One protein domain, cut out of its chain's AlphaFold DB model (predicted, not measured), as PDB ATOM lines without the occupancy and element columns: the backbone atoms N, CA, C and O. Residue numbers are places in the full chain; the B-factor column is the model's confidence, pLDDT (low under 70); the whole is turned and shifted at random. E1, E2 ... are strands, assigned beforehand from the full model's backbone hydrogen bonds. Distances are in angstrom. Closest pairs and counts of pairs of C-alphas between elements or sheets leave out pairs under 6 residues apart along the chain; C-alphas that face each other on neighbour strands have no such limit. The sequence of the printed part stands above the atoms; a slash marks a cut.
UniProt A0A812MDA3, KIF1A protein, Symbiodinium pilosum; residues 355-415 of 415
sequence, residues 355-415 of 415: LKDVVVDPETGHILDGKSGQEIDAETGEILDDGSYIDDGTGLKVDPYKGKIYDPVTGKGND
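What this domain is: This is residues 355 to 415 of the 415 residues of the protein "KIF1A protein" of Symbiodinium pilosum (UniProt A0A812MDA3). With little regular structure, a twisted wall of four short strands, E1 to E4, makes one end and the hairpin E5 and E6 the other, joined by a long link. The 61 printed residues hold six named strands, E1 to E6 in chain order, 18 residues in all, and no named helix: all strand. Sheet E1 - E2 - E3 - E4 is a meander, each strand antiparallel to the one before; E5 - E6 is antiparallel. The whole is loose, radius of gyration of the C-alphas 13.5 A, spanning 34 by 21 by 18 A.

How they stand to each other: Start at E1, residues 358 to 360, a hairpin with E2, residues 367 to 369: N 359 and O 368 are 3.0 A apart. E2 and E3, residues 374 to 376, form a hairpin: N 367 to O 376, 2.8 A. E3 and E4, residues 383 to 385, form another: N 384 to O 375, 2.8 A. Hairpin E5, residues 397 to 399, and E6, residues 404 to 406, has N 397 to O 406 at 2.9 A.

Where its parts are: Find E1's first C-alpha, 358, at (309.792, 141.755, 250.683); E6 ends at C-alpha 406, (313.095, 149.271, 225.042).

The domain as a whole: The printed part has no cut; link E4 to E5 is long, and pLDDT is under 70 at 16 residues.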
ATOM      1  N   LEU A 355     309.276 146.786 254.296       52.16
ATOM      2  CA  LEU A 355     309.533 145.350 254.465       52.16
ATOM      3  C   LEU A 355     308.278 144.475 254.341       52.16
ATOM      4  O   LEU A 355     308.392 143.253 254.382       52.16
ATOM      5  N   LYS A 356     307.087 145.071 254.201       57.19
ATOM      6  CA  LYS A 356     305.823 144.320 254.061       57.19
ATOM      7  C   LYS A 356     305.706 143.562 252.741       57.19
ATOM      8  O   LYS A 356     305.008 142.555 252.707       57.19
ATOM      9  N   ASP A 357     306.426 144.014 251.721       63.00
ATOM     10  CA  ASP A 357     306.354 143.453 250.371       63.00
ATOM     11  C   ASP A 357     307.619 142.666 250.005       63.00
ATOM     12  O   ASP A 357     307.778 142.234 248.873       63.00
ATOM     13  N   VAL A 358     308.538 142.461 250.950       66.94
ATOM     14  CA  VAL A 358     309.792 141.755 250.683       66.94
ATOM     15  C   VAL A 358     309.587 140.254 250.869       66.94
ATOM     16  O   VAL A 358     309.385 139.778 251.991       66.94
ATOM     17  N   VAL A 359     309.655 139.502 249.773       77.81
ATOM     18  CA  VAL A 359     309.582 138.036 249.773       77.81
ATOM     19  C   VAL A 359     310.994 137.492 249.601       77.81
ATOM     20  O   VAL A 359     311.754 137.996 248.792       77.81
ATOM     21  N   VAL A 360     311.379 136.480 250.372       79.25
ATOM     22  CA  VAL A 360     312.666 135.795 250.173       79.25
ATOM     23  C   VAL A 360     312.380 134.481 249.475       79.25
ATOM     24  O   VAL A 360     311.591 133.687 249.993       79.25
ATOM     25  N   ASP A 361     313.011 134.255 248.328       76.06
ATOM     26  CA  ASP A 361     312.935 132.974 247.637       76.06
ATOM     27  C   ASP A 361     313.625 131.900 248.507       76.06
ATOM     28  O   ASP A 361     314.809 132.027 248.840       76.06
ATOM     29  N   PRO A 362     312.900 130.853 248.941       63.56
ATOM     30  CA  PRO A 362     313.450 129.818 249.807       63.56
ATOM     31  C   PRO A 362     314.483 128.910 249.124       63.56
ATOM     32  O   PRO A 362     315.242 128.247 249.839       63.56
ATOM     33  N   GLU A 363     314.512 128.834 247.791       72.00
ATOM     34  CA  GLU A 363     315.441 127.973 247.052       72.00
ATOM     35  C   GLU A 363     316.777 128.665 246.787       72.00
ATOM     36  O   GLU A 363     317.837 128.068 247.004       72.00
ATOM     37  N   THR A 364     316.731 129.928 246.364       77.69
ATOM     38  CA  THR A 364     317.921 130.722 246.022       77.69
ATOM     39  C   THR A 364     318.443 131.539 247.204       77.69
ATOM     40  O   THR A 364     319.641 131.797 247.305       77.69
ATOM     41  N   GLY A 365     317.569 131.904 248.146       78.88
ATOM     42  CA  GLY A 365     317.879 132.837 249.227       78.88
ATOM     43  C   GLY A 365     317.897 134.301 248.787       78.88
ATOM     44  O   GLY A 365     318.273 135.155 249.591       78.88
ATOM     45  N   HIS A 366     317.507 134.597 247.544       84.88
ATOM     46  CA  HIS A 366     317.437 135.955 247.021       84.88
ATOM     47  C   HIS A 366     316.200 136.693 247.531       84.88
ATOM     48  O   HIS A 366     315.202 136.104 247.954       84.88
ATOM     49  N   ILE A 367     316.295 138.016 247.531       80.12
ATOM     50  CA  ILE A 367     315.253 138.917 247.997       80.12
ATOM     51  C   ILE A 367     314.468 139.405 246.784       80.12
ATOM     52  O   ILE A 367     315.019 140.084 245.930       80.12
ATOM     53  N   LEU A 368     313.177 139.108 246.741       78.88
ATOM     54  CA  LEU A 368     312.226 139.716 245.825       78.88
ATOM     55  C   LEU A 368     311.664 140.977 246.481       78.88
ATOM     56  O   LEU A 368     310.945 140.912 247.485       78.88
ATOM     57  N   ASP A 369     311.995 142.135 245.920       80.31
ATOM     58  CA  ASP A 369     311.342 143.384 246.295       80.31
ATOM     59  C   ASP A 369     309.944 143.419 245.672       80.31
ATOM     60  O   ASP A 369     309.786 143.713 244.492       80.31
ATOM     61  N   GLY A 370     308.902 143.146 246.455       69.25
ATOM     62  CA  GLY A 370     307.528 143.088 245.955       69.25
ATOM     63  C   GLY A 370     306.981 144.408 245.411       69.25
ATOM     64  O   GLY A 370     305.918 144.396 244.794       69.25
ATOM     65  N   LYS A 371     307.686 145.537 245.580       70.62
ATOM     66  CA  LYS A 371     307.318 146.801 244.917       70.62
ATOM     67  C   LYS A 371     307.870 146.910 243.503       70.62
ATOM     68  O   LYS A 371     307.195 147.472 242.644       70.62
ATOM     69  N   SER A 372     309.081 146.419 243.271       70.06
ATOM     70  CA  SER A 372     309.762 146.530 241.977       70.06
ATOM     71  C   SER A 372     309.805 145.220 241.191       70.06
ATOM     72  O   SER A 372     310.187 145.246 240.029       70.06
ATOM     73  N   GLY A 373     309.446 144.096 241.817       71.25
ATOM     74  CA  GLY A 373     309.617 142.747 241.278       71.25
ATOM     75  C   GLY A 373     311.070 142.340 241.071       71.25
ATOM     76  O   GLY A 373     311.319 141.323 240.431       71.25
ATOM     77  N   GLN A 374     312.020 143.131 241.573       80.50
ATOM     78  CA  GLN A 374     313.435 142.888 241.362       80.50
ATOM     79  C   GLN A 374     313.916 141.772 242.268       80.50
ATOM     80  O   GLN A 374     313.626 141.758 243.469       80.50
ATOM     81  N   GLU A 375     314.693 140.871 241.687       83.19
ATOM     82  CA  GLU A 375     315.439 139.875 242.429       83.19
ATOM     83  C   GLU A 375     316.782 140.480 242.835       83.19
ATOM     84  O   GLU A 375     317.533 140.987 242.002       83.19
ATOM     85  N   ILE A 376     317.073 140.464 244.129       80.12
ATOM     86  CA  ILE A 376     318.256 141.068 244.731       80.12
ATOM     87  C   ILE A 376     319.042 139.968 245.435       80.12
ATOM     88  O   ILE A 376     318.510 139.231 246.270       80.12
ATOM     89  N   ASP A 377     320.333 139.889 245.143       81.19
ATOM     90  CA  ASP A 377     321.253 139.023 245.865       81.19
ATOM     91  C   ASP A 377     321.326 139.468 247.333       81.19
ATOM     92  O   ASP A 377     321.696 140.600 247.655       81.19
ATOM     93  N   ALA A 378     320.978 138.567 248.250       74.19
ATOM     94  CA  ALA A 378     320.959 138.858 249.677       74.19
ATOM     95  C   ALA A 378     322.359 139.075 250.285       74.19
ATOM     96  O   ALA A 378     322.469 139.686 251.353       74.19
ATOM     97  N   GLU A 379     323.418 138.552 249.661       74.31
ATOM     98  CA  GLU A 379     324.802 138.679 250.127       74.31
ATOM     99  C   GLU A 379     325.475 139.946 249.599       74.31
ATOM    100  O   GLU A 379     326.191 140.614 250.351       74.31
ATOM    101  N   THR A 380     325.252 140.285 248.328       78.25
ATOM    102  CA  THR A 380     325.917 141.426 247.674       78.25
ATOM    103  C   THR A 380     325.057 142.689 247.641       78.25
ATOM    104  O   THR A 380     325.600 143.795 247.634       78.25
ATOM    105  N   GLY A 381     323.730 142.547 247.685       77.88
ATOM    106  CA  GLY A 381     322.777 143.641 247.498       77.88
ATOM    107  C   GLY A 381     322.635 144.089 246.040       77.88
ATOM    108  O   GLY A 381     322.053 145.144 245.793       77.88
ATOM    109  N   GLU A 382     323.183 143.334 245.085       78.56
ATOM    110  CA  GLU A 382     323.068 143.629 243.656       78.56
ATOM    111  C   GLU A 382     321.738 143.110 243.088       78.56
ATOM    112  O   GLU A 382     321.239 142.065 243.500       78.56
ATOM    113  N   ILE A 383     321.163 143.850 242.134       77.81
ATOM    114  CA  ILE A 383     319.976 143.412 241.388       77.81
ATOM    115  C   ILE A 383     320.424 142.325 240.409       77.81
ATOM    116  O   ILE A 383     321.241 142.583 239.523       77.81
ATOM    117  N   LEU A 384     319.895 141.121 240.589       77.75
ATOM    118  CA  LEU A 384     320.159 139.951 239.758       77.75
ATOM    119  C   LEU A 384     319.241 139.910 238.539       77.75
ATOM    120  O   LEU A 384     319.697 139.596 237.439       77.75
ATOM    121  N   ASP A 385     317.977 140.272 238.735       79.62
ATOM    122  CA  ASP A 385     316.978 140.363 237.679       79.62
ATOM    123  C   ASP A 385     316.098 141.592 237.919       79.62
ATOM    124  O   ASP A 385     315.619 141.837 239.030       79.62
ATOM    125  N   ASP A 386     315.907 142.393 236.872       75.44
ATOM    126  CA  ASP A 386     314.999 143.537 236.881       75.44
ATOM    127  C   ASP A 386     313.542 143.138 236.580       75.44
ATOM    128  O   ASP A 386     312.679 144.012 236.483       75.44
ATOM    129  N   GLY A 387     313.270 141.835 236.437       72.81
ATOM    130  CA  GLY A 387     311.946 141.281 236.152       72.81
ATOM    131  C   GLY A 387     311.489 141.564 234.722       72.81
ATOM    132  O   GLY A 387     310.298 141.510 234.410       72.81
ATOM    133  N   SER A 388     312.424 141.926 233.850       80.31
ATOM    134  CA  SER A 388     312.134 142.267 232.468       80.31
ATOM    135  C   SER A 388     312.076 141.019 231.589       80.31
ATOM    136  O   SER A 388     312.838 140.068 231.749       80.31
ATOM    137  N   TYR A 389     311.182 141.029 230.605       79.62
ATOM    138  CA  TYR A 389     311.041 139.934 229.646       79.62
ATOM    139  C   TYR A 389     311.101 140.471 228.222       79.62
ATOM    140  O   TYR A 389     310.888 141.656 227.985       79.62
ATOM    141  N   ILE A 390     311.419 139.613 227.256       81.62
ATOM    142  CA  ILE A 390     311.301 139.980 225.844       81.62
ATOM    143  C   ILE A 390     309.884 139.647 225.400       81.62
ATOM    144  O   ILE A 390     309.450 138.506 225.538       81.62
ATOM    145  N   ASP A 391     309.158 140.644 224.904       79.56
ATOM    146  CA  ASP A 391     307.849 140.412 224.308       79.56
ATOM    147  C   ASP A 391     308.022 139.705 222.960       79.56
ATOM    148  O   ASP A 391     308.619 140.254 222.033       79.56
ATOM    149  N   ASP A 392     307.478 138.496 222.841       80.25
ATOM    150  CA  ASP A 392     307.587 137.662 221.640       80.25
ATOM    151  C   ASP A 392     306.965 138.323 220.397       80.25
ATOM    152  O   ASP A 392     307.360 138.025 219.267       80.25
ATOM    153  N   GLY A 393     305.993 139.224 220.585       81.19
ATOM    154  CA  GLY A 393     305.330 139.932 219.490       81.19
ATOM    155  C   GLY A 393     306.183 141.044 218.878       81.19
ATOM    156  O   GLY A 393     306.165 141.241 217.660       81.19
ATOM    157  N   THR A 394     306.927 141.773 219.707       78.56
ATOM    158  CA  THR A 394     307.730 142.930 219.279       78.56
ATOM    159  C   THR A 394     309.231 142.653 219.223       78.56
ATOM    160  O   THR A 394     309.957 143.389 218.556       78.56
ATOM    161  N   GLY A 395     309.710 141.607 219.899       82.12
ATOM    162  CA  GLY A 395     311.133 141.341 220.111       82.12
ATOM    163  C   GLY A 395     311.819 142.374 221.010       82.12
ATOM    164  O   GLY A 395     313.048 142.421 221.062       82.12
ATOM    165  N   LEU A 396     311.046 143.227 221.689       79.62
ATOM    166  CA  LEU A 396     311.561 144.290 222.541       79.62
ATOM    167  C   LEU A 396     311.564 143.848 224.001       79.62
ATOM    168  O   LEU A 396     310.716 143.074 224.444       79.62
ATOM    169  N   LYS A 397     312.531 144.365 224.754       77.31
ATOM    170  CA  LYS A 397     312.641 144.118 226.183       77.31
ATOM    171  C   LYS A 397     311.617 145.001 226.898       77.31
ATOM    172  O   LYS A 397     311.611 146.222 226.745       77.31
ATOM    173  N   VAL A 398     310.721 144.373 227.642       76.44
ATOM    174  CA  VAL A 398     309.660 145.006 228.419       76.44
ATOM    175  C   VAL A 398     310.080 144.982 229.879       76.44
ATOM    176  O   VAL A 398     310.324 143.917 230.438       76.44
ATOM    177  N   ASP A 399     310.158 146.157 230.500       78.44
ATOM    178  CA  ASP A 399     310.192 146.282 231.959       78.44
ATOM    179  C   ASP A 399     308.737 146.444 232.433       78.44
ATOM    180  O   ASP A 399     308.152 147.523 232.248       78.44
ATOM    181  N   PRO A 400     308.119 145.383 232.989       64.31
ATOM    182  CA  PRO A 400     306.707 145.399 233.366       64.31
ATOM    183  C   PRO A 400     306.387 146.424 234.456       64.31
ATOM    184  O   PRO A 400     305.229 146.819 234.591       64.31
ATOM    185  N   TYR A 401     307.389 146.896 235.199       67.88
ATOM    186  CA  TYR A 401     307.202 147.797 236.332       67.88
ATOM    187  C   TYR A 401     307.387 149.259 235.950       67.88
ATOM    188  O   TYR A 401     306.663 150.127 236.439       67.88
ATOM    189  N   LYS A 402     308.316 149.553 235.036       70.81
ATOM    190  CA  LYS A 402     308.433 150.902 234.465       70.81
ATOM    191  C   LYS A 402     307.409 151.163 233.365       70.81
ATOM    192  O   LYS A 402     307.246 152.317 232.976       70.81
ATOM    193  N   GLY A 403     306.743 150.120 232.858       65.19
ATOM    194  CA  GLY A 403     305.837 150.218 231.712       65.19
ATOM    195  C   GLY A 403     306.557 150.666 230.440       65.19
ATOM    196  O   GLY A 403     305.930 151.202 229.532       65.19
ATOM    197  N   LYS A 404     307.885 150.497 230.397       70.50
ATOM    198  CA  LYS A 404     308.732 150.953 229.299       70.50
ATOM    199  C   LYS A 404     309.171 149.765 228.472       70.50
ATOM    200  O   LYS A 404     309.676 148.774 228.999       70.50
ATOM    201  N   ILE A 405     309.005 149.913 227.166       70.94
ATOM    202  CA  ILE A 405     309.466 148.958 226.171       70.94
ATOM    203  C   ILE A 405     310.717 149.555 225.538       70.94
ATOM    204  O   ILE A 405     310.689 150.676 225.025       70.94
ATOM    205  N   TYR A 406     311.824 148.829 225.593       73.06
ATOM    206  CA  TYR A 406     313.095 149.271 225.042       73.06
ATOM    207  C   TYR A 406     313.711 148.204 224.155       73.06
ATOM    208  O   TYR A 406     313.632 147.003 224.407       73.06
ATOM    209  N   ASP A 407     314.335 148.667 223.080       70.44
ATOM    210  CA  ASP A 407     315.107 147.809 222.199       70.44
ATOM    211  C   ASP A 407     316.414 147.411 222.907       70.44
ATOM    212  O   ASP A 407     317.228 148.288 223.220       70.44
ATOM    213  N   PRO A 408     316.647 146.112 223.166       56.62
ATOM    214  CA  PRO A 408     317.841 145.656 223.869       56.62
ATOM    215  C   PRO A 408     319.134 145.868 223.065       56.62
ATOM    216  O   PRO A 408     320.213 145.886 223.653       56.62
ATOM    217  N   VAL A 409     319.055 146.041 221.741       68.38
ATOM    218  CA  VAL A 409     320.224 146.243 220.869       68.38
ATOM    219  C   VAL A 409     320.600 147.718 220.789       68.38
ATOM    220  O   VAL A 409     321.782 148.060 220.801       68.38
ATOM    221  N   THR A 410     319.609 148.606 220.700       70.81
ATOM    222  CA  THR A 410     319.862 150.047 220.532       70.81
ATOM    223  C   THR A 410     319.756 150.848 221.825       70.81
ATOM    224  O   THR A 410     320.179 152.005 221.855       70.81
ATOM    225  N   GLY A 411     319.198 150.264 222.890       64.69
ATOM    226  CA  GLY A 411     318.949 150.928 224.170       64.69
ATOM    227  C   GLY A 411     317.913 152.054 224.090       64.69
ATOM    228  O   GLY A 411     317.770 152.820 225.042       64.69
ATOM    229  N   LYS A 412     317.212 152.202 222.959       65.50
ATOM    230  CA  LYS A 412     316.191 153.234 222.778       65.50
ATOM    231  C   LYS A 412     314.840 152.708 223.248       65.50
ATOM    232  O   LYS A 412     314.371 151.676 222.775       65.50
ATOM    233  N   GLY A 413     314.238 153.430 224.188       57.81
ATOM    234  CA  GLY A 413     312.852 153.224 224.595       57.81
ATOM    235  C   GLY A 413     311.888 153.886 223.616       57.81
ATOM    236  O   GLY A 413     312.173 154.982 223.127       57.81
ATOM    237  N   ASN A 414     310.757 153.233 223.352       58.19
ATOM    238  CA  ASN A 414     309.552 153.949 222.948       58.19
ATOM    239  C   ASN A 414     308.873 154.391 224.247       58.19
ATOM    240  O   ASN A 414     308.401 153.541 225.002       58.19
ATOM    241  N   ASP A 415     308.926 155.693 224.532       56.66
ATOM    242  CA  ASP A 415     308.141 156.312 225.608       56.66
ATOM    243  C   ASP A 415     306.656 156.401 225.230       56.66
ATOM    244  O   ASP A 415     306.357 156.654 224.034       56.66
TER     245      ASP A 415